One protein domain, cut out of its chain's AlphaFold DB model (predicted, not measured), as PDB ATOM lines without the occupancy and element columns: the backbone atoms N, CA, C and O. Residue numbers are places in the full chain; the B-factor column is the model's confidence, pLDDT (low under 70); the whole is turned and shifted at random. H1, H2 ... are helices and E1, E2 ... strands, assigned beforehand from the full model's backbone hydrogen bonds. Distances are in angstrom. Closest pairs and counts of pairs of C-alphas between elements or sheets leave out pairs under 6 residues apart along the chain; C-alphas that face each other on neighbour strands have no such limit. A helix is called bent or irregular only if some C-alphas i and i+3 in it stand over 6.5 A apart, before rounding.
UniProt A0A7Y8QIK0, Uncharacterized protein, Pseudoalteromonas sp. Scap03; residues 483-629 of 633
ATOM      1  N   LEU A 483     143.309 171.664 197.562       95.94
ATOM      2  CA  LEU A 483     142.425 170.954 198.469       95.94
ATOM      3  C   LEU A 483     141.052 170.835 197.805       95.94
ATOM      4  O   LEU A 483     140.460 171.855 197.444       95.94
ATOM      5  N   PHE A 484     140.519 169.624 197.631       95.94
ATOM      6  CA  PHE A 484     139.150 169.506 197.134       95.94
ATOM      7  C   PHE A 484     138.170 169.852 198.248       95.94
ATOM      8  O   PHE A 484     138.351 169.474 199.406       95.94
ATOM      9  N   SER A 485     137.112 170.565 197.878       97.50
ATOM     10  CA  SER A 485     136.018 170.862 198.785       97.50
ATOM     11  C   SER A 485     135.414 169.568 199.313       97.50
ATOM     12  O   SER A 485     135.187 168.625 198.555       97.50
ATOM     13  N   VAL A 486     135.069 169.551 200.594       98.00
ATOM     14  CA  VAL A 486     134.153 168.547 201.143       98.00
ATOM     15  C   VAL A 486     132.734 168.777 200.601       98.00
ATOM     16  O   VAL A 486     132.475 169.831 200.002       98.00
ATOM     17  N   PRO A 487     131.795 167.833 200.791       97.94
ATOM     18  CA  PRO A 487     130.415 168.056 200.405       97.94
ATOM     19  C   PRO A 487     129.816 169.237 201.173       97.94
ATOM     20  O   PRO A 487     129.739 169.206 202.403       97.94
ATOM     21  N   VAL A 488     129.379 170.264 200.451       97.88
ATOM     22  CA  VAL A 488     128.803 171.487 201.027       97.88
ATOM     23  C   VAL A 488     127.609 171.951 200.205       97.88
ATOM     24  O   VAL A 488     127.551 171.723 198.999       97.88
ATOM     25  N   ASN A 489     126.671 172.634 200.855       97.00
ATOM     26  CA  ASN A 489     125.545 173.280 200.188       97.00
ATOM     27  C   ASN A 489     125.729 174.795 200.295       97.00
ATOM     28  O   ASN A 489     125.834 175.330 201.400       97.00
ATOM     29  N   MET A 490     125.785 175.461 199.151       96.94
ATOM     30  CA  MET A 490     125.864 176.913 199.020       96.94
ATOM     31  C   MET A 490     124.555 177.447 198.439       96.94
ATOM     32  O   MET A 490     123.732 176.687 197.923       96.94
ATOM     33  N   GLN A 491     124.371 178.759 198.489       95.25
ATOM     34  CA  GLN A 491     123.199 179.432 197.945       95.25
ATOM     35  C   GLN A 491     123.607 180.480 196.907       95.25
ATOM     36  O   GLN A 491     124.506 181.289 197.155       95.25
ATOM     37  N   LEU A 492     122.932 180.448 195.755       92.06
ATOM     38  CA  LEU A 492     123.023 181.473 194.715       92.06
ATOM     39  C   LEU A 492     122.247 182.734 195.144       92.06
ATOM     40  O   LEU A 492     121.306 182.632 195.935       92.06
ATOM     41  N   ALA A 493     122.569 183.920 194.612       88.94
ATOM     42  CA  ALA A 493     121.868 185.161 194.990       88.94
ATOM     43  C   ALA A 493     120.362 185.152 194.684       88.94
ATOM     44  O   ALA A 493     119.600 185.879 195.318       88.94
ATOM     45  N   ASP A 494     119.915 184.326 193.736       87.25
ATOM     46  CA  ASP A 494     118.494 184.143 193.419       87.25
ATOM     47  C   ASP A 494     117.777 183.120 194.325       87.25
ATOM     48  O   ASP A 494     116.600 182.823 194.122       87.25
ATOM     49  N   GLY A 495     118.472 182.595 195.338       89.25
ATOM     50  CA  GLY A 495     117.942 181.672 196.337       89.25
ATOM     51  C   GLY A 495     118.037 180.193 195.963       89.25
ATOM     52  O   GLY A 495     117.777 179.352 196.828       89.25
ATOM     53  N   ARG A 496     118.431 179.856 194.726       91.31
ATOM     54  CA  ARG A 496     118.670 178.469 194.297       91.31
ATOM     55  C   ARG A 496     119.854 177.841 195.040       91.31
ATOM     56  O   ARG A 496     120.791 178.527 195.447       91.31
ATOM     57  N   GLU A 497     119.827 176.520 195.184       94.12
ATOM     58  CA  GLU A 497     120.889 175.762 195.857       94.12
ATOM     59  C   GLU A 497     122.044 175.434 194.896       94.12
ATOM     60  O   GLU A 497     121.831 175.082 193.737       94.12
ATOM     61  N   ALA A 498     123.279 175.519 195.385       95.38
ATOM     62  CA  ALA A 498     124.472 175.036 194.703       95.38
ATOM     63  C   ALA A 498     125.164 173.995 195.589       95.38
ATOM     64  O   ALA A 498     125.866 174.328 196.544       95.38
ATOM     65  N   GLN A 499     124.947 172.719 195.281       96.38
ATOM     66  CA  GLN A 499     125.504 171.602 196.034       96.38
ATOM     67  C   GLN A 499     126.842 171.159 195.444       96.38
ATOM     68  O   GLN A 499     126.930 170.861 194.259       96.38
ATOM     69  N   VAL A 500     127.865 171.035 196.282       96.62
ATOM     70  CA  VAL A 500     129.161 170.443 195.933       96.62
ATOM     71  C   VAL A 500     129.213 169.032 196.508       96.62
ATOM     72  O   VAL A 500     128.964 168.851 197.698       96.62
ATOM     73  N   LEU A 501     129.537 168.027 195.692       94.75
ATOM     74  CA  LEU A 501     129.606 166.624 196.130       94.75
ATOM     75  C   LEU A 501     130.975 166.226 196.702       94.75
ATOM     76  O   LEU A 501     131.083 165.197 197.361       94.75
ATOM     77  N   GLY A 502     132.024 167.012 196.462       90.62
ATOM     78  CA  GLY A 502     133.372 166.736 196.973       90.62
ATOM     79  C   GLY A 502     134.050 165.503 196.363       90.62
ATOM     80  O   GLY A 502     134.908 164.882 196.997       90.62
ATOM     81  N   ASN A 503     133.672 165.130 195.136       89.62
ATOM     82  CA  ASN A 503     134.374 164.107 194.367       89.62
ATOM     83  C   ASN A 503     135.756 164.607 193.921       89.62
ATOM     84  O   ASN A 503     136.060 165.799 193.962       89.62
ATOM     85  N   ASN A 504     136.597 163.680 193.464       84.44
ATOM     86  CA  ASN A 504     137.818 164.046 192.748       84.44
ATOM     87  C   ASN A 504     137.437 164.525 191.335       84.44
ATOM     88  O   ASN A 504     136.546 163.922 190.729       84.44
ATOM     89  N   PRO A 505     138.074 165.579 190.803       80.38
ATOM     90  CA  PRO A 505     137.736 166.102 189.492       80.38
ATOM     91  C   PRO A 505     138.157 165.101 188.413       80.38
ATOM     92  O   PRO A 505     139.292 164.628 188.389       80.38
ATOM     93  N   PHE A 506     137.240 164.801 187.495       70.00
ATOM     94  CA  PHE A 506     137.527 164.006 186.294       70.00
ATOM     95  C   PHE A 506     137.929 164.879 185.096       70.00
ATOM     96  O   PHE A 506     138.298 164.366 184.043       70.00
ATOM     97  N   GLY A 507     137.891 166.203 185.274       67.94
ATOM     98  CA  GLY A 507     137.939 167.169 184.189       67.94
ATOM     99  C   GLY A 507     136.629 167.204 183.399       67.94
ATOM    100  O   GLY A 507     135.860 166.245 183.359       67.94
ATOM    101  N   ASN A 508     136.374 168.343 182.773       72.06
ATOM    102  CA  ASN A 508     135.241 168.584 181.905       72.06
ATOM    103  C   ASN A 508     135.760 168.985 180.518       72.06
ATOM    104  O   ASN A 508     136.262 170.091 180.310       72.06
ATOM    105  N   GLU A 509     135.641 168.073 179.556       69.81
ATOM    106  CA  GLU A 509     136.078 168.302 178.172       69.81
ATOM    107  C   GLU A 509     135.132 169.228 177.390       69.81
ATOM    108  O   GLU A 509     135.491 169.719 176.321       69.81
ATOM    109  N   THR A 510     133.940 169.512 177.927       71.38
ATOM    110  CA  THR A 510     132.893 170.308 177.264       71.38
ATOM    111  C   THR A 510     132.955 171.807 177.582       71.38
ATOM    112  O   THR A 510     132.025 172.554 177.275       71.38
ATOM    113  N   VAL A 511     134.054 172.281 178.179       75.00
ATOM    114  CA  VAL A 511     134.263 173.710 178.460       75.00
ATOM    115  C   VAL A 511     134.431 174.537 177.179       75.00
ATOM    116  O   VAL A 511     134.942 174.066 176.162       75.00
ATOM    117  N   SER A 512     134.028 175.809 177.230       74.25
ATOM    118  CA  SER A 512     134.206 176.743 176.112       74.25
ATOM    119  C   SER A 512     135.687 176.921 175.745       74.25
ATOM    120  O   SER A 512     136.582 176.729 176.570       74.25
ATOM    121  N   ALA A 513     135.966 177.377 174.518       72.44
ATOM    122  CA  ALA A 513     137.338 177.630 174.061       72.44
ATOM    123  C   ALA A 513     138.119 178.581 174.994       72.44
ATOM    124  O   ALA A 513     139.301 178.357 175.247       72.44
ATOM    125  N   SER A 514     137.451 179.595 175.555       68.25
ATOM    126  CA  SER A 514     138.045 180.532 176.517       68.25
ATOM    127  C   SER A 514     138.365 179.898 177.879       68.25
ATOM    128  O   SER A 514     139.308 180.329 178.536       68.25
ATOM    129  N   ALA A 515     137.639 178.851 178.283       74.88
ATOM    130  CA  ALA A 515     137.826 178.138 179.548       74.88
ATOM    131  C   ALA A 515     138.604 176.816 179.393       74.88
ATOM    132  O   ALA A 515     138.753 176.072 180.358       74.88
ATOM    133  N   LYS A 516     139.149 176.515 178.205       77.50
ATOM    134  CA  LYS A 516     139.856 175.249 177.935       77.50
ATOM    135  C   LYS A 516     141.046 175.002 178.867       77.50
ATOM    136  O   LYS A 516     141.303 173.865 179.249       77.50
ATOM    137  N   HIS A 517     141.745 176.059 179.281       79.69
ATOM    138  CA  HIS A 517     142.839 175.974 180.255       79.69
ATOM    139  C   HIS A 517     142.365 175.540 181.657       79.69
ATOM    140  O   HIS A 517     143.150 175.002 182.435       79.69
ATOM    141  N   LEU A 518     141.071 175.706 181.955       83.00
ATOM    142  CA  LEU A 518     140.425 175.275 183.193       83.00
ATOM    143  C   LEU A 518     139.772 173.895 183.073       83.00
ATOM    144  O   LEU A 518     139.225 173.424 184.062       83.00
ATOM    145  N   ALA A 519     139.823 173.224 181.915       83.50
ATOM    146  CA  ALA A 519     139.085 171.979 181.667       83.50
ATOM    147  C   ALA A 519     139.290 170.919 182.761       83.50
ATOM    148  O   ALA A 519     138.355 170.226 183.129       83.50
ATOM    149  N   LYS A 520     140.492 170.819 183.341       82.19
ATOM    150  CA  LYS A 520     140.791 169.860 184.422       82.19
ATOM    151  C   LYS A 520     140.170 170.209 185.784       82.19
ATOM    152  O   LYS A 520     140.140 169.356 186.660       82.19
ATOM    153  N   TYR A 521     139.711 171.443 185.955       87.19
ATOM    154  CA  TYR A 521     139.284 172.031 187.229       87.19
ATOM    155  C   TYR A 521     137.809 172.429 187.236       87.19
ATOM    156  O   TYR A 521     137.216 172.577 188.302       87.19
ATOM    157  N   VAL A 522     137.215 172.637 186.058       88.88
ATOM    158  CA  VAL A 522     135.789 172.937 185.943       88.88
ATOM    159  C   VAL A 522     134.991 171.676 186.285       88.88
ATOM    160  O   VAL A 522     135.224 170.638 185.661       88.88
ATOM    161  N   PRO A 523     134.045 171.752 187.237       91.06
ATOM    162  CA  PRO A 523     133.215 170.610 187.582       91.06
ATOM    163  C   PRO A 523     132.305 170.161 186.448       91.06
ATOM    164  O   PRO A 523     131.965 170.919 185.532       91.06
ATOM    165  N   ASN A 524     131.801 168.940 186.587       89.94
ATOM    166  CA  ASN A 524     130.558 168.570 185.931       89.94
ATOM    167  C   ASN A 524     129.392 169.267 186.635       89.94
ATOM    168  O   ASN A 524     129.243 169.183 187.856       89.94
ATOM    169  N   ILE A 525     128.572 169.963 185.848       89.75
ATOM    170  CA  ILE A 525     127.452 170.771 186.332       89.75
ATOM    171  C   ILE A 525     126.156 170.067 185.953       89.75
ATOM    172  O   ILE A 525     125.819 169.954 184.775       89.75
ATOM    173  N   ILE A 526     125.415 169.615 186.958       89.31
ATOM    174  CA  ILE A 526     124.117 168.966 186.786       89.31
ATOM    175  C   ILE A 526     123.044 169.954 187.235       89.31
ATOM    176  O   ILE A 526     123.032 170.390 188.386       89.31
ATOM    177  N   LYS A 527     122.138 170.328 186.327       86.38
ATOM    178  CA  LYS A 527     120.975 171.161 186.669       86.38
ATOM    179  C   LYS A 527     119.920 170.291 187.352       86.38
ATOM    180  O   LYS A 527     119.588 169.225 186.841       86.38
ATOM    181  N   ILE A 528     119.392 170.765 188.475       85.19
ATOM    182  CA  ILE A 528     118.305 170.130 189.231       85.19
ATOM    183  C   ILE A 528     117.163 171.136 189.427       85.19
ATOM    184  O   ILE A 528     117.374 172.343 189.318       85.19
ATOM    185  N   ASP A 529     115.958 170.663 189.750       78.94
ATOM    186  CA  ASP A 529     114.739 171.493 189.790       78.94
ATOM    187  C   ASP A 529     114.854 172.764 190.653       78.94
ATOM    188  O   ASP A 529     114.214 173.774 190.362       78.94
ATOM    189  N   LYS A 530     115.671 172.734 191.715       83.50
ATOM    190  CA  LYS A 530     115.850 173.848 192.665       83.50
ATOM    191  C   LYS A 530     117.263 174.439 192.683       83.50
ATOM    192  O   LYS A 530     117.588 175.202 193.593       83.50
ATOM    193  N   GLY A 531     118.111 174.105 191.710       89.94
ATOM    194  CA  GLY A 531     119.505 174.522 191.764       89.94
ATOM    195  C   GLY A 531     120.452 173.762 190.853       89.94
ATOM    196  O   GLY A 531     120.100 173.361 189.742       89.94
ATOM    197  N   ILE A 532     121.681 173.596 191.326       93.50
ATOM    198  CA  ILE A 532     122.756 172.918 190.610       93.50
ATOM    199  C   ILE A 532     123.539 172.004 191.541       93.50
ATOM    200  O   ILE A 532     123.711 172.288 192.726       93.50
ATOM    201  N   THR A 533     124.070 170.935 190.968       94.50
ATOM    202  CA  THR A 533     125.032 170.054 191.615       94.50
ATOM    203  C   THR A 533     126.354 170.127 190.860       94.50
ATOM    204  O   THR A 533     126.391 170.004 189.636       94.50
ATOM    205  N   LEU A 534     127.429 170.334 191.609       94.25
ATOM    206  CA  LEU A 534     128.813 170.351 191.165       94.25
ATOM    207  C   LEU A 534     129.482 169.096 191.720       94.25
ATOM    208  O   LEU A 534     129.454 168.856 192.931       94.25
ATOM    209  N   ASP A 535     130.082 168.281 190.861       92.25
ATOM    210  CA  ASP A 535     130.756 167.064 191.320       92.25
ATOM    211  C   ASP A 535     131.954 167.367 192.235       92.25
ATOM    212  O   ASP A 535     132.176 166.662 193.220       92.25
ATOM    213  N   SER A 536     132.692 168.438 191.952       92.69
ATOM    214  CA  SER A 536     133.932 168.795 192.631       92.69
ATOM    215  C   SER A 536     134.189 170.306 192.595       92.69
ATOM    216  O   SER A 536     133.726 171.017 191.716       92.69
ATOM    217  N   LEU A 537     134.935 170.824 193.565       95.50
ATOM    218  CA  LEU A 537     135.560 172.147 193.486       95.50
ATOM    219  C   LEU A 537     136.918 172.051 194.172       95.50
ATOM    220  O   LEU A 537     137.033 171.399 195.209       95.50
ATOM    221  N   SER A 538     137.937 172.693 193.609       95.25
ATOM    222  CA  SER A 538     139.288 172.727 194.172       95.25
ATOM    223  C   SER A 538     139.620 174.121 194.687       95.25
ATOM    224  O   SER A 538     139.496 175.100 193.953       95.25
ATOM    225  N   ILE A 539     140.085 174.199 195.928       96.69
ATOM    226  CA  ILE A 539     140.706 175.390 196.504       96.69
ATOM    227  C   ILE A 539     142.201 175.291 196.166       96.69
ATOM    228  O   ILE A 539     142.819 174.325 196.610       96.69
ATOM    229  N   PRO A 540     142.764 176.191 195.339       95.12
ATOM    230  CA  PRO A 540     144.162 176.133 194.927       95.12
ATOM    231  C   PRO A 540     145.093 176.768 195.965       95.12
ATOM    232  O   PRO A 540     144.682 177.586 196.792       95.12
ATOM    233  N   ASP A 541     146.377 176.451 195.848       90.75
ATOM    234  CA  ASP A 541     147.445 177.153 196.541       90.75
ATOM    235  C   ASP A 541     147.735 178.533 195.916       90.75
ATOM    236  O   ASP A 541     147.100 178.995 194.964       90.75
ATOM    237  N   LEU A 542     148.759 179.205 196.446       85.25
ATOM    238  CA  LEU A 542     149.173 180.527 195.975       85.25
ATOM    239  C   LEU A 542     149.758 180.524 194.551       85.25
ATOM    240  O   LEU A 542     149.868 181.593 193.953       85.25
ATOM    241  N   THR A 543     150.142 179.370 193.996       82.44
ATOM    242  CA  THR A 543     150.709 179.286 192.640       82.44
ATOM    243  C   THR A 543     149.633 179.392 191.561       82.44
ATOM    244  O   THR A 543     149.901 179.920 190.483       82.44
ATOM    245  N   ASN A 544     148.405 178.960 191.862       85.50
ATOM    246  CA  ASN A 544     147.250 179.021 190.960       85.50
ATOM    247  C   ASN A 544     146.078 179.778 191.599       85.50
ATOM    248  O   ASN A 544     144.917 179.424 191.420       85.50
ATOM    249  N   ILE A 545     146.386 180.842 192.338       89.38
ATOM    250  CA  ILE A 545     145.461 181.492 193.273       89.38
ATOM    251  C   ILE A 545     144.139 181.975 192.649       89.38
ATOM    252  O   ILE A 545     143.104 181.931 193.301       89.38
ATOM    253  N   ASN A 546     144.130 182.371 191.373       88.38
ATOM    254  CA  ASN A 546     142.916 182.834 190.680       88.38
ATOM    255  C   ASN A 546     142.006 181.695 190.186       88.38
ATOM    256  O   ASN A 546     140.855 181.934 189.829       88.38
ATOM    257  N   GLN A 547     142.487 180.449 190.189       91.19
ATOM    258  CA  GLN A 547     141.816 179.325 189.539       91.19
ATOM    259  C   GLN A 547     140.408 179.056 190.074       91.19
ATOM    260  O   GLN A 547     139.496 178.836 189.281       91.19
ATOM    261  N   LEU A 548     140.207 179.069 191.397       95.12
ATOM    262  CA  LEU A 548     138.878 178.837 191.974       95.12
ATOM    263  C   LEU A 548     137.895 179.925 191.522       95.12
ATOM    264  O   LEU A 548     136.776 179.612 191.119       95.12
ATOM    265  N   ARG A 549     138.323 181.188 191.517       94.31
ATOM    266  CA  ARG A 549     137.511 182.318 191.057       94.31
ATOM    267  C   ARG A 549     137.160 182.214 189.571       94.31
ATOM    268  O   ARG A 549     136.013 182.467 189.195       94.31
ATOM    269  N   ASP A 550     138.097 181.778 188.735       92.31
ATOM    270  CA  ASP A 550     137.870 181.567 187.299       92.31
ATOM    271  C   ASP A 550     136.914 180.386 187.034       92.31
ATOM    272  O   ASP A 550     136.017 180.462 186.182       92.31
ATOM    273  N   VAL A 551     137.046 179.303 187.811       93.25
ATOM    274  CA  VAL A 551     136.127 178.157 187.779       93.25
ATOM    275  C   VAL A 551     134.726 178.580 188.215       93.25
ATOM    276  O   VAL A 551     133.767 178.315 187.492       93.25
ATOM    277  N   LEU A 552     134.586 179.293 189.335       94.25
ATOM    278  CA  LEU A 552     133.293 179.802 189.807       94.25
ATOM    279  C   LEU A 552     132.665 180.773 188.804       94.25
ATOM    280  O   LEU A 552     131.465 180.699 188.554       94.25
ATOM    281  N   THR A 553     133.465 181.617 188.153       92.44
ATOM    282  CA  THR A 553     132.996 182.484 187.063       92.44
ATOM    283  C   THR A 553     132.406 181.663 185.918       92.44
ATOM    284  O   THR A 553     131.341 181.995 185.393       92.44
ATOM    285  N   THR A 554     133.069 180.568 185.540       89.62
ATOM    286  CA  THR A 554     132.586 179.644 184.502       89.62
ATOM    287  C   THR A 554     131.292 178.950 184.932       89.62
ATOM    288  O   THR A 554     130.335 178.901 184.156       89.62
ATOM    289  N   VAL A 555     131.226 178.482 186.183       90.19
ATOM    290  CA  VAL A 555     130.027 177.866 186.765       90.19
ATOM    291  C   VAL A 555     128.856 178.845 186.727       90.19
ATOM    292  O   VAL A 555     127.840 178.526 186.114       90.19
ATOM    293  N   VAL A 556     129.005 180.052 187.282       90.69
ATOM    294  CA  VAL A 556     127.940 181.071 187.327       90.69
ATOM    295  C   VAL A 556     127.453 181.418 185.919       90.69
ATOM    296  O   VAL A 556     126.247 181.407 185.673       90.69
ATOM    297  N   LYS A 557     128.361 181.632 184.957       87.69
ATOM    298  CA  LYS A 557     127.989 181.903 183.556       87.69
ATOM    299  C   LYS A 557     127.205 180.762 182.906       87.69
ATOM    300  O   LYS A 557     126.324 181.023 182.098       87.69
ATOM    301  N   SER A 558     127.499 179.508 183.248       83.38
ATOM    302  CA  SER A 558     126.818 178.342 182.661       83.38
ATOM    303  C   SER A 558     125.398 178.098 183.205       83.38
ATOM    304  O   SER A 558     124.584 177.412 182.572       83.38
ATOM    305  N   VAL A 559     125.089 178.651 184.383       83.19
ATOM    306  CA  VAL A 559     123.813 178.449 185.101       83.19
ATOM    307  C   VAL A 559     122.954 179.712 185.158       83.19
ATOM    308  O   VAL A 559     121.774 179.644 185.521       83.19
ATOM    309  N   ALA A 560     123.540 180.851 184.795       75.19
ATOM    310  CA  ALA A 560     122.859 182.099 184.524       75.19
ATOM    311  C   ALA A 560     121.825 181.911 183.407       75.19
ATOM    312  O   ALA A 560     122.158 181.524 182.292       75.19
ATOM    313  N   LEU A 561     120.556 182.182 183.719       57.88
ATOM    314  CA  LEU A 561     119.445 182.076 182.764       57.88
ATOM    315  C   LEU A 561     119.264 183.337 181.906       57.88
ATOM    316  O   LEU A 561     118.507 183.305 180.943       57.88
ATOM    317  N   ASN A 562     119.941 184.438 182.248       54.34
ATOM    318  CA  ASN A 562     119.759 185.733 181.602       54.34
ATOM    319  C   ASN A 562     121.044 186.182 180.900       54.34
ATOM    320  O   ASN A 562     122.064 186.378 181.560       54.34
ATOM    321  N   ASP A 563     120.944 186.487 179.604       54.56
ATOM    322  CA  ASP A 563     122.006 187.069 178.760       54.56
ATOM    323  C   ASP A 563     122.486 188.475 179.210       54.56
ATOM    324  O   ASP A 563     123.294 189.104 178.535       54.56
ATOM    325  N   ASN A 564     122.014 188.981 180.358       59.34
ATOM    326  CA  ASN A 564     122.220 190.353 180.841       59.34
ATOM    327  C   ASN A 564     122.885 190.444 182.231       59.34
ATOM    328  O   ASN A 564     122.742 191.464 182.909       59.34
ATOM    329  N   LEU A 565     123.592 189.408 182.698       76.44
ATOM    330  CA  LEU A 565     124.412 189.540 183.911       76.44
ATOM    331  C   LEU A 565     125.516 190.575 183.667       76.44
ATOM    332  O   LEU A 565     126.416 190.357 182.860       76.44
ATOM    333  N   THR A 566     125.434 191.709 184.362       85.19
ATOM    334  CA  THR A 566     126.509 192.703 184.354       85.19
ATOM    335  C   THR A 566     127.759 192.103 184.993       85.19
ATOM    336  O   THR A 566     127.654 191.281 185.907       85.19
ATOM    337  N   ASP A 567     128.947 192.544 184.572       85.25
ATOM    338  CA  ASP A 567     130.211 192.067 185.153       85.25
ATOM    339  C   ASP A 567     130.244 192.258 186.678       85.25
ATOM    340  O   ASP A 567     130.724 191.398 187.412       85.25
ATOM    341  N   SER A 568     129.653 193.348 187.180       87.50
ATOM    342  CA  SER A 568     129.544 193.600 188.619       87.50
ATOM    343  C   SER A 568     128.660 192.575 189.338       87.50
ATOM    344  O   SER A 568     129.047 192.103 190.405       87.50
ATOM    345  N   ALA A 569     127.507 192.208 188.770       88.50
ATOM    346  CA  ALA A 569     126.613 191.215 189.366       88.50
ATOM    347  C   ALA A 569     127.218 189.803 189.311       88.50
ATOM    348  O   ALA A 569     127.140 189.062 190.288       88.50
ATOM    349  N   LEU A 570     127.885 189.464 188.205       90.31
ATOM    350  CA  LEU A 570     128.639 188.222 188.066       90.31
ATOM    351  C   LEU A 570     129.721 188.106 189.143       90.31
ATOM    352  O   LEU A 570     129.791 187.093 189.833       90.31
ATOM    353  N   MET A 571     130.555 189.135 189.306       92.81
ATOM    354  CA  MET A 571     131.637 189.088 190.290       92.81
ATOM    355  C   MET A 571     131.112 189.076 191.726       92.81
ATOM    356  O   MET A 571     131.680 188.382 192.563       92.81
ATOM    357  N   ALA A 572     130.012 189.778 192.016       91.19
ATOM    358  CA  ALA A 572     129.365 189.712 193.325       91.19
ATOM    359  C   ALA A 572     128.887 188.287 193.659       91.19
ATOM    360  O   ALA A 572     129.120 187.809 194.770       91.19
ATOM    361  N   GLU A 573     128.287 187.591 192.691       93.56
ATOM    362  CA  GLU A 573     127.872 186.193 192.841       93.56
ATOM    363  C   GLU A 573     129.072 185.265 193.063       93.56
ATOM    364  O   GLU A 573     129.077 184.449 193.985       93.56
ATOM    365  N   VAL A 574     130.129 185.430 192.263       95.25
ATOM    366  CA  VAL A 574     131.370 184.656 192.394       95.25
ATOM    367  C   VAL A 574     131.995 184.848 193.776       95.25
ATOM    368  O   VAL A 574     132.348 183.860 194.415       95.25
ATOM    369  N   TYR A 575     132.086 186.084 194.274       94.94
ATOM    370  CA  TYR A 575     132.621 186.367 195.611       94.94
ATOM    371  C   TYR A 575     131.746 185.790 196.725       94.94
ATOM    372  O   TYR A 575     132.269 185.301 197.728       94.94
ATOM    373  N   SER A 576     130.421 185.812 196.554       95.31
ATOM    374  CA  SER A 576     129.488 185.191 197.496       95.31
ATOM    375  C   SER A 576     129.723 183.681 197.595       95.31
ATOM    376  O   SER A 576     129.907 183.158 198.697       95.31
ATOM    377  N   LEU A 577     129.776 182.983 196.457       96.94
ATOM    378  CA  LEU A 577     129.998 181.535 196.417       96.94
ATOM    379  C   LEU A 577     131.391 181.155 196.923       96.94
ATOM    380  O   LEU A 577     131.521 180.221 197.709       96.94
ATOM    381  N   GLU A 578     132.421 181.904 196.525       97.44
ATOM    382  CA  GLU A 578     133.794 181.735 197.007       97.44
ATOM    383  C   GLU A 578     133.847 181.816 198.539       97.44
ATOM    384  O   GLU A 578     134.348 180.902 199.193       97.44
ATOM    385  N   LYS A 579     133.254 182.857 199.133       97.00
ATOM    386  CA  LYS A 579     133.203 183.017 200.590       97.00
ATOM    387  C   LYS A 579     132.477 181.853 201.272       97.00
ATOM    388  O   LYS A 579     133.006 181.299 202.236       97.00
ATOM    389  N   GLN A 580     131.296 181.470 200.780       98.12
ATOM    390  CA  GLN A 580     130.522 180.356 201.339       98.12
ATOM    391  C   GLN A 580     131.317 179.044 201.296       98.12
ATOM    392  O   GLN A 580     131.395 178.342 202.306       98.12
ATOM    393  N   LEU A 581     131.959 178.742 200.163       98.31
ATOM    394  CA  LEU A 581     132.785 177.550 199.986       98.31
ATOM    395  C   LEU A 581     133.892 177.478 201.042       98.31
ATOM    396  O   LEU A 581     134.043 176.452 201.712       98.31
ATOM    397  N   LEU A 582     134.647 178.568 201.210       98.25
ATOM    398  CA  LEU A 582     135.760 178.640 202.159       98.25
ATOM    399  C   LEU A 582     135.270 178.502 203.606       98.25
ATOM    400  O   LEU A 582     135.841 177.725 204.370       98.25
ATOM    401  N   GLN A 583     134.190 179.197 203.977       97.94
ATOM    402  CA  GLN A 583     133.616 179.135 205.324       97.94
ATOM    403  C   GLN A 583     133.096 177.737 205.674       97.94
ATOM    404  O   GLN A 583     133.363 177.230 206.765       97.94
ATOM    405  N   LEU A 584     132.374 177.091 204.755       98.38
ATOM    406  CA  LEU A 584     131.800 175.762 204.977       98.38
ATOM    407  C   LEU A 584     132.885 174.683 205.063       98.38
ATOM    408  O   LEU A 584     132.824 173.830 205.950       98.38
ATOM    409  N   ASN A 585     133.912 174.753 204.211       98.56
ATOM    410  CA  ASN A 585     135.066 173.860 204.309       98.56
ATOM    411  C   ASN A 585     135.841 174.082 205.611       98.56
ATOM    412  O   ASN A 585     136.159 173.123 206.309       98.56
ATOM    413  N   LEU A 586     136.113 175.335 205.986       98.12
ATOM    414  CA  LEU A 586     136.838 175.627 207.220       98.12
ATOM    415  C   LEU A 586     136.059 175.160 208.459       98.12
ATOM    416  O   LEU A 586     136.646 174.596 209.381       98.12
ATOM    417  N   LYS A 587     134.728 175.312 208.453       98.19
ATOM    418  CA  LYS A 587     133.844 174.773 209.494       98.19
ATOM    419  C   LYS A 587     133.962 173.252 209.612       98.19
ATOM    420  O   LYS A 587     134.044 172.753 210.732       98.19
ATOM    421  N   TYR A 588     133.988 172.528 208.492       98.56
ATOM    422  CA  TYR A 588     134.205 171.078 208.497       98.56
ATOM    423  C   TYR A 588     135.538 170.714 209.162       98.56
ATOM    424  O   TYR A 588     135.565 169.888 210.070       98.56
ATOM    425  N   TRP A 589     136.634 171.374 208.775       98.50
ATOM    426  CA  TRP A 589     137.958 171.062 209.321       98.50
ATOM    427  C   TRP A 589     138.102 171.431 210.800       98.50
ATOM    428  O   TRP A 589     138.731 170.688 211.546       98.50
ATOM    429  N   HIS A 590     137.477 172.520 211.256       98.38
ATOM    430  CA  HIS A 590     137.401 172.834 212.686       98.38
ATOM    431  C   HIS A 590     136.586 171.813 213.473       98.38
ATOM    432  O   HIS A 590     136.971 171.451 214.579       98.38
ATOM    433  N   HIS A 591     135.473 171.335 212.918       98.19
ATOM    434  CA  HIS A 591     134.695 170.284 213.560       98.19
ATOM    435  C   HIS A 591     135.499 168.981 213.670       98.19
ATOM    436  O   HIS A 591     135.514 168.360 214.731       98.19
ATOM    437  N   LEU A 592     136.217 168.599 212.611       98.44
ATOM    438  CA  LEU A 592     137.081 167.420 212.624       98.44
ATOM    439  C   LEU A 592     138.214 167.552 213.655       98.44
ATOM    440  O   LEU A 592     138.471 166.612 214.398       98.44
ATOM    441  N   GLU A 593     138.844 168.726 213.748       98.44
ATOM    442  CA  GLU A 593     139.852 169.046 214.769       98.44
ATOM    443  C   GLU A 593     139.292 168.941 216.192       98.44
ATOM    444  O   GLU A 593     139.932 168.368 217.068       98.44
ATOM    445  N   GLN A 594     138.083 169.453 216.426       98.19
ATOM    446  CA  GLN A 594     137.417 169.341 217.724       98.19
ATOM    447  C   GLN A 594     137.158 167.883 218.102       98.19
ATOM    448  O   GLN A 594     137.462 167.498 219.228       98.19
ATOM    449  N   LEU A 595     136.629 167.079 217.173       97.94
ATOM    450  CA  LEU A 595     136.405 165.650 217.403       97.94
ATOM    451  C   LEU A 595     137.714 164.919 217.689       97.94
ATOM    452  O   LEU A 595     137.758 164.100 218.603       97.94
ATOM    453  N   PHE A 596     138.767 165.221 216.927       98.12
ATOM    454  CA  PHE A 596     140.089 164.629 217.091       98.12
ATOM    455  C   PHE A 596     140.694 164.948 218.463       98.12
ATOM    456  O   PHE A 596     141.105 164.033 219.168       98.12
ATOM    457  N   ASN A 597     140.636 166.209 218.898       97.19
ATOM    458  CA  ASN A 597     141.143 166.643 220.205       97.19
ATOM    459  C   ASN A 597     140.369 166.060 221.401       97.19
ATOM    460  O   ASN A 597     140.822 166.176 222.537       97.19
ATOM    461  N   GLN A 598     139.189 165.479 221.167       96.56
ATOM    462  CA  GLN A 598     138.382 164.797 222.183       96.56
ATOM    463  C   GLN A 598     138.665 163.289 222.259       96.56
ATOM    464  O   GLN A 598     138.110 162.621 223.128       96.56
ATOM    465  N   GLN A 599     139.473 162.734 221.348       94.69
ATOM    466  CA  GLN A 599     139.801 161.310 221.354       94.69
ATOM    467  C   GLN A 599     141.045 161.029 222.198       94.69
ATOM    468  O   GLN A 599     142.116 161.577 221.947       94.69
ATOM    469  N   ASP A 600     140.931 160.081 223.124       92.94
ATOM    470  CA  ASP A 600     142.079 159.513 223.831       92.94
ATOM    471  C   ASP A 600     142.609 158.271 223.103       92.94
ATOM    472  O   ASP A 600     141.837 157.498 222.541       92.94
ATOM    473  N   ASN A 601     143.915 158.005 223.189       93.75
ATOM    474  CA  ASN A 601     144.550 156.776 222.681       93.75
ATOM    475  C   ASN A 601     144.435 156.540 221.158       93.75
ATOM    476  O   ASN A 601     144.472 155.389 220.712       93.75
ATOM    477  N   VAL A 602     144.348 157.603 220.353       96.00
ATOM    478  CA  VAL A 602     144.490 157.487 218.891       96.00
ATOM    479  C   VAL A 602     145.898 156.954 218.559       96.00
ATOM    480  O   VAL A 602     146.878 157.440 219.133       96.00
ATOM    481  N   PRO A 603     146.049 155.956 217.662       96.31
ATOM    482  CA  PRO A 603     147.366 155.436 217.295       96.31
ATOM    483  C   PRO A 603     148.293 156.523 216.744       96.31
ATOM    484  O   PRO A 603     147.866 157.320 215.917       96.31
ATOM    485  N   VAL A 604     149.577 156.495 217.125       95.94
ATOM    486  CA  VAL A 604     150.579 157.531 216.780       95.94
ATOM    487  C   VAL A 604     150.590 157.884 215.289       95.94
ATOM    488  O   VAL A 604     150.499 159.054 214.940       95.94
ATOM    489  N   ILE A 605     150.613 156.881 214.406       94.44
ATOM    490  CA  ILE A 605     150.607 157.103 212.951       94.44
ATOM    491  C   ILE A 605     149.337 157.845 212.505       94.44
ATOM    492  O   ILE A 605     149.407 158.760 211.689       94.44
ATOM    493  N   ALA A 606     148.172 157.485 213.051       96.00
ATOM    494  CA  ALA A 606     146.916 158.153 212.723       96.00
ATOM    495  C   ALA A 606     146.876 159.586 213.277       96.00
ATOM    496  O   ALA A 606     146.388 160.481 212.594       96.00
ATOM    497  N   THR A 607     147.428 159.815 214.472       97.25
ATOM    498  CA  THR A 607     147.604 161.149 215.066       97.25
ATOM    499  C   THR A 607     148.427 162.047 214.144       97.25
ATOM    500  O   THR A 607     147.935 163.091 213.723       97.25
ATOM    501  N   GLU A 608     149.622 161.611 213.736       96.69
ATOM    502  CA  GLU A 608     150.511 162.380 212.850       96.69
ATOM    503  C   GLU A 608     149.852 162.700 211.498       96.69
ATOM    504  O   GLU A 608     149.952 163.821 210.986       96.69
ATOM    505  N   GLN A 609     149.140 161.724 210.924       97.00
ATOM    506  CA  GLN A 609     148.404 161.892 209.672       97.00
ATOM    507  C   GLN A 609     147.256 162.897 209.811       97.00
ATOM    508  O   GLN A 609     147.116 163.788 208.971       97.00
ATOM    509  N   LEU A 610     146.434 162.784 210.856       98.12
ATOM    510  CA  LEU A 610     145.294 163.675 211.074       98.12
ATOM    511  C   LEU A 610     145.739 165.101 211.403       98.12
ATOM    512  O   LEU A 610     145.195 166.038 210.820       98.12
ATOM    513  N   GLU A 611     146.750 165.277 212.254       97.88
ATOM    514  CA  GLU A 611     147.335 166.590 212.554       97.88
ATOM    515  C   GLU A 611     147.863 167.266 211.285       97.88
ATOM    516  O   GLU A 611     147.528 168.421 211.000       97.88
ATOM    517  N   SER A 612     148.629 166.526 210.478       97.44
ATOM    518  CA  SER A 612     149.174 167.015 209.210       97.44
ATOM    519  C   SER A 612     148.068 167.394 208.223       97.44
ATOM    520  O   SER A 612     148.118 168.469 207.623       97.44
ATOM    521  N   LEU A 613     147.046 166.547 208.070       98.56
ATOM    522  CA  LEU A 613     145.917 166.779 207.167       98.56
ATOM    523  C   LEU A 613     145.082 167.998 207.585       98.56
ATOM    524  O   LEU A 613     144.817 168.875 206.761       98.56
ATOM    525  N   ILE A 614     144.676 168.067 208.856       98.62
ATOM    526  CA  ILE A 614     143.863 169.161 209.404       98.62
ATOM    527  C   ILE A 614     144.644 170.476 209.336       98.62
ATOM    528  O   ILE A 614     144.119 171.491 208.863       98.62
ATOM    529  N   GLY A 615     145.910 170.456 209.761       97.62
ATOM    530  CA  GLY A 615     146.802 171.609 209.717       97.62
ATOM    531  C   GLY A 615     146.998 172.125 208.294       97.62
ATOM    532  O   GLY A 615     146.844 173.326 208.049       97.62
ATOM    533  N   PHE A 616     147.262 171.224 207.342       97.56
ATOM    534  CA  PHE A 616     147.360 171.560 205.924       97.56
ATOM    535  C   PHE A 616     146.070 172.191 205.408       97.56
ATOM    536  O   PHE A 616     146.114 173.294 204.871       97.56
ATOM    537  N   ALA A 617     144.922 171.536 205.600       98.38
ATOM    538  CA  ALA A 617     143.658 171.983 205.029       98.38
ATOM    539  C   ALA A 617     143.256 173.377 205.538       98.38
ATOM    540  O   ALA A 617     142.957 174.275 204.747       98.38
ATOM    541  N   LYS A 618     143.330 173.600 206.858       97.81
ATOM    542  CA  LYS A 618     143.041 174.902 207.479       97.81
ATOM    543  C   LYS A 618     143.991 175.993 206.995       97.81
ATOM    544  O   LYS A 618     143.543 177.093 206.661       97.81
ATOM    545  N   LYS A 619     145.296 175.706 206.946       95.00
ATOM    546  CA  LYS A 619     146.307 176.642 206.439       95.00
ATOM    547  C   LYS A 619     146.050 176.988 204.972       95.00
ATOM    548  O   LYS A 619     146.071 178.167 204.638       95.00
ATOM    549  N   HIS A 620     145.757 175.996 204.136       96.31
ATOM    550  CA  HIS A 620     145.513 176.160 202.704       96.31
ATOM    551  C   HIS A 620     144.314 177.083 202.437       96.31
ATOM    552  O   HIS A 620     144.441 178.086 201.735       96.31
ATOM    553  N   ILE A 621     143.177 176.819 203.094       97.38
ATOM    554  CA  ILE A 621     141.966 177.655 203.010       97.38
ATOM    555  C   ILE A 621     142.246 179.081 203.503       97.38
ATOM    556  O   ILE A 621     141.839 180.056 202.870       97.38
ATOM    557  N   SER A 622     142.969 179.218 204.619       92.19
ATOM    558  CA  SER A 622     143.261 180.527 205.218       92.19
ATOM    559  C   SER A 622     144.207 181.358 204.351       92.19
ATOM    560  O   SER A 622     144.016 182.561 204.206       92.19
ATOM    561  N   GLN A 623     145.222 180.733 203.748       90.94
ATOM    562  CA  GLN A 623     146.139 181.397 202.817       90.94
ATOM    563  C   GLN A 623     145.405 181.900 201.574       90.94
ATOM    564  O   GLN A 623     145.633 183.043 201.174       90.94
ATOM    565  N   TYR A 624     144.497 181.091 201.018       94.38
ATOM    566  CA  TYR A 624     143.634 181.507 199.913       94.38
ATOM    567  C   TYR A 624     142.782 182.725 200.299       94.38
ATOM    568  O   TYR A 624     142.822 183.761 199.636       94.38
ATOM    569  N   ALA A 625     142.052 182.633 201.415       88.00
ATOM    570  CA  ALA A 625     141.169 183.702 201.875       88.00
ATOM    571  C   ALA A 625     141.926 185.010 202.155       88.00
ATOM    572  O   ALA A 625     141.494 186.079 201.723       88.00
ATOM    573  N   ASN A 626     143.084 184.922 202.817       82.12
ATOM    574  CA  ASN A 626     143.929 186.074 203.132       82.12
ATOM    575  C   ASN A 626     144.453 186.772 201.875       82.12
ATOM    576  O   ASN A 626     144.503 187.999 201.848       82.12
ATOM    577  N   HIS A 627     144.814 186.017 200.831       87.50
ATOM    578  CA  HIS A 627     145.284 186.595 199.570       87.50
ATOM    579  C   HIS A 627     144.242 187.538 198.950       87.50
ATOM    580  O   HIS A 627     144.590 188.619 198.480       87.50
ATOM    581  N   PHE A 628     142.965 187.155 198.996       84.25
ATOM    582  CA  PHE A 628     141.862 187.944 198.446       84.25
ATOM    583  C   PHE A 628     141.167 188.860 199.465       84.25
ATOM    584  O   PHE A 628     140.160 189.479 199.127       84.25
ATOM    585  N   GLY A 629     141.658 188.943 200.707       79.94
ATOM    586  CA  GLY A 629     141.014 189.726 201.768       79.94
ATOM    587  C   GLY A 629     139.606 189.236 202.131       79.94
ATOM    588  O   GLY A 629     138.760 190.028 202.543       79.94
TER     589      GLY A 629
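AT A GLANCE: This is residues 483 to 629 of the 633 residues of an uncharacterized protein of Pseudoalteromonas sp. Scap03 (UniProt A0A7Y8QIK0). A long helical hairpin, H3 and H4, makes the longest axis, and the other parts pack along H3 on the stretch before the hairpin's turn: the four-stranded sheet E1 E2 E4 E3, whose edge strand E1 packs on H3 within its residues 573 to 588, and H2, which crosses H3 at its residues 570 to 578 and has H1 packed on it. At the far end, residues 598 to 606 stick out. The printed part has 147 residues, with four named helices and five named strands in the order E1 E2 H1 E3 E4 E5 H2 H3 H4; the sheet is mixed, and so is the class, helices and strands. The whole is compact, with a radius of gyration of the C-alphas of 16.6 A, yet elongated, spanning 58 by 30 by 30 A.

IN THESE COORDINATES: Find C-alpha 488 at (128.803, 171.487, 201.027), where E1, residues 488 to 491, begins. Next come E2, 497 to 500, and H1, 513 to 518, irregular with C-alphas 514 and 517 7.6 A apart. Then read E3, 525 to 528, E4, 531 to 534, E5, 538 to 540, and H2, 547 to 559, 18.6 A long. H3, 567 to 597, runs 44.7 A; H4, 604 to 627, runs 34.2 A to C-alpha 627 at (145.284, 186.595, 199.570).

HOW THE PARTS SIT: In the sheet, look for N 490 and O 498 at 2.8 A in the hairpin E1 and E2, N 534 and O 499 at 2.7 A between parallel E2 and E4, and N 533 and O 526 at 2.8 A in the hairpin E3 and E4. H3 only grazes the sheet with residues 573 to 588; the closest C-alphas of E1 and H3, Met 490 and Gln 580, are 6.2 A apart. H2 touches H3 at a steep tilt of 60 degrees, closest at C-alphas 552 and 574, 5.8 A. H1 touches H2, closest at C-alphas 518 and 551, 6.9 A. H3 and H4 touch at a shallow tilt of 23 degrees, opposite ways, closest at C-alphas 589 and 614, 6.2 A. E5 pairs with no named strand; its closest C-alpha pair with H4, Ile 539 and Ile 621, is 7.0 A apart. In H2, H3 and H4 every O i to N i+4 pair is within hydrogen-bond range; in H1 0 of 2 are, beside 2 of 3 O i to N i+3 pairs.

THE WHOLE: The C-alphas farthest apart, Asn 564 and Asn 601, are 58.1 A apart. The printed part has no cut, and the link E2 to H1 is long. Look for pLDDT under 70 at residues 507, 509, 514 and 561 to 564.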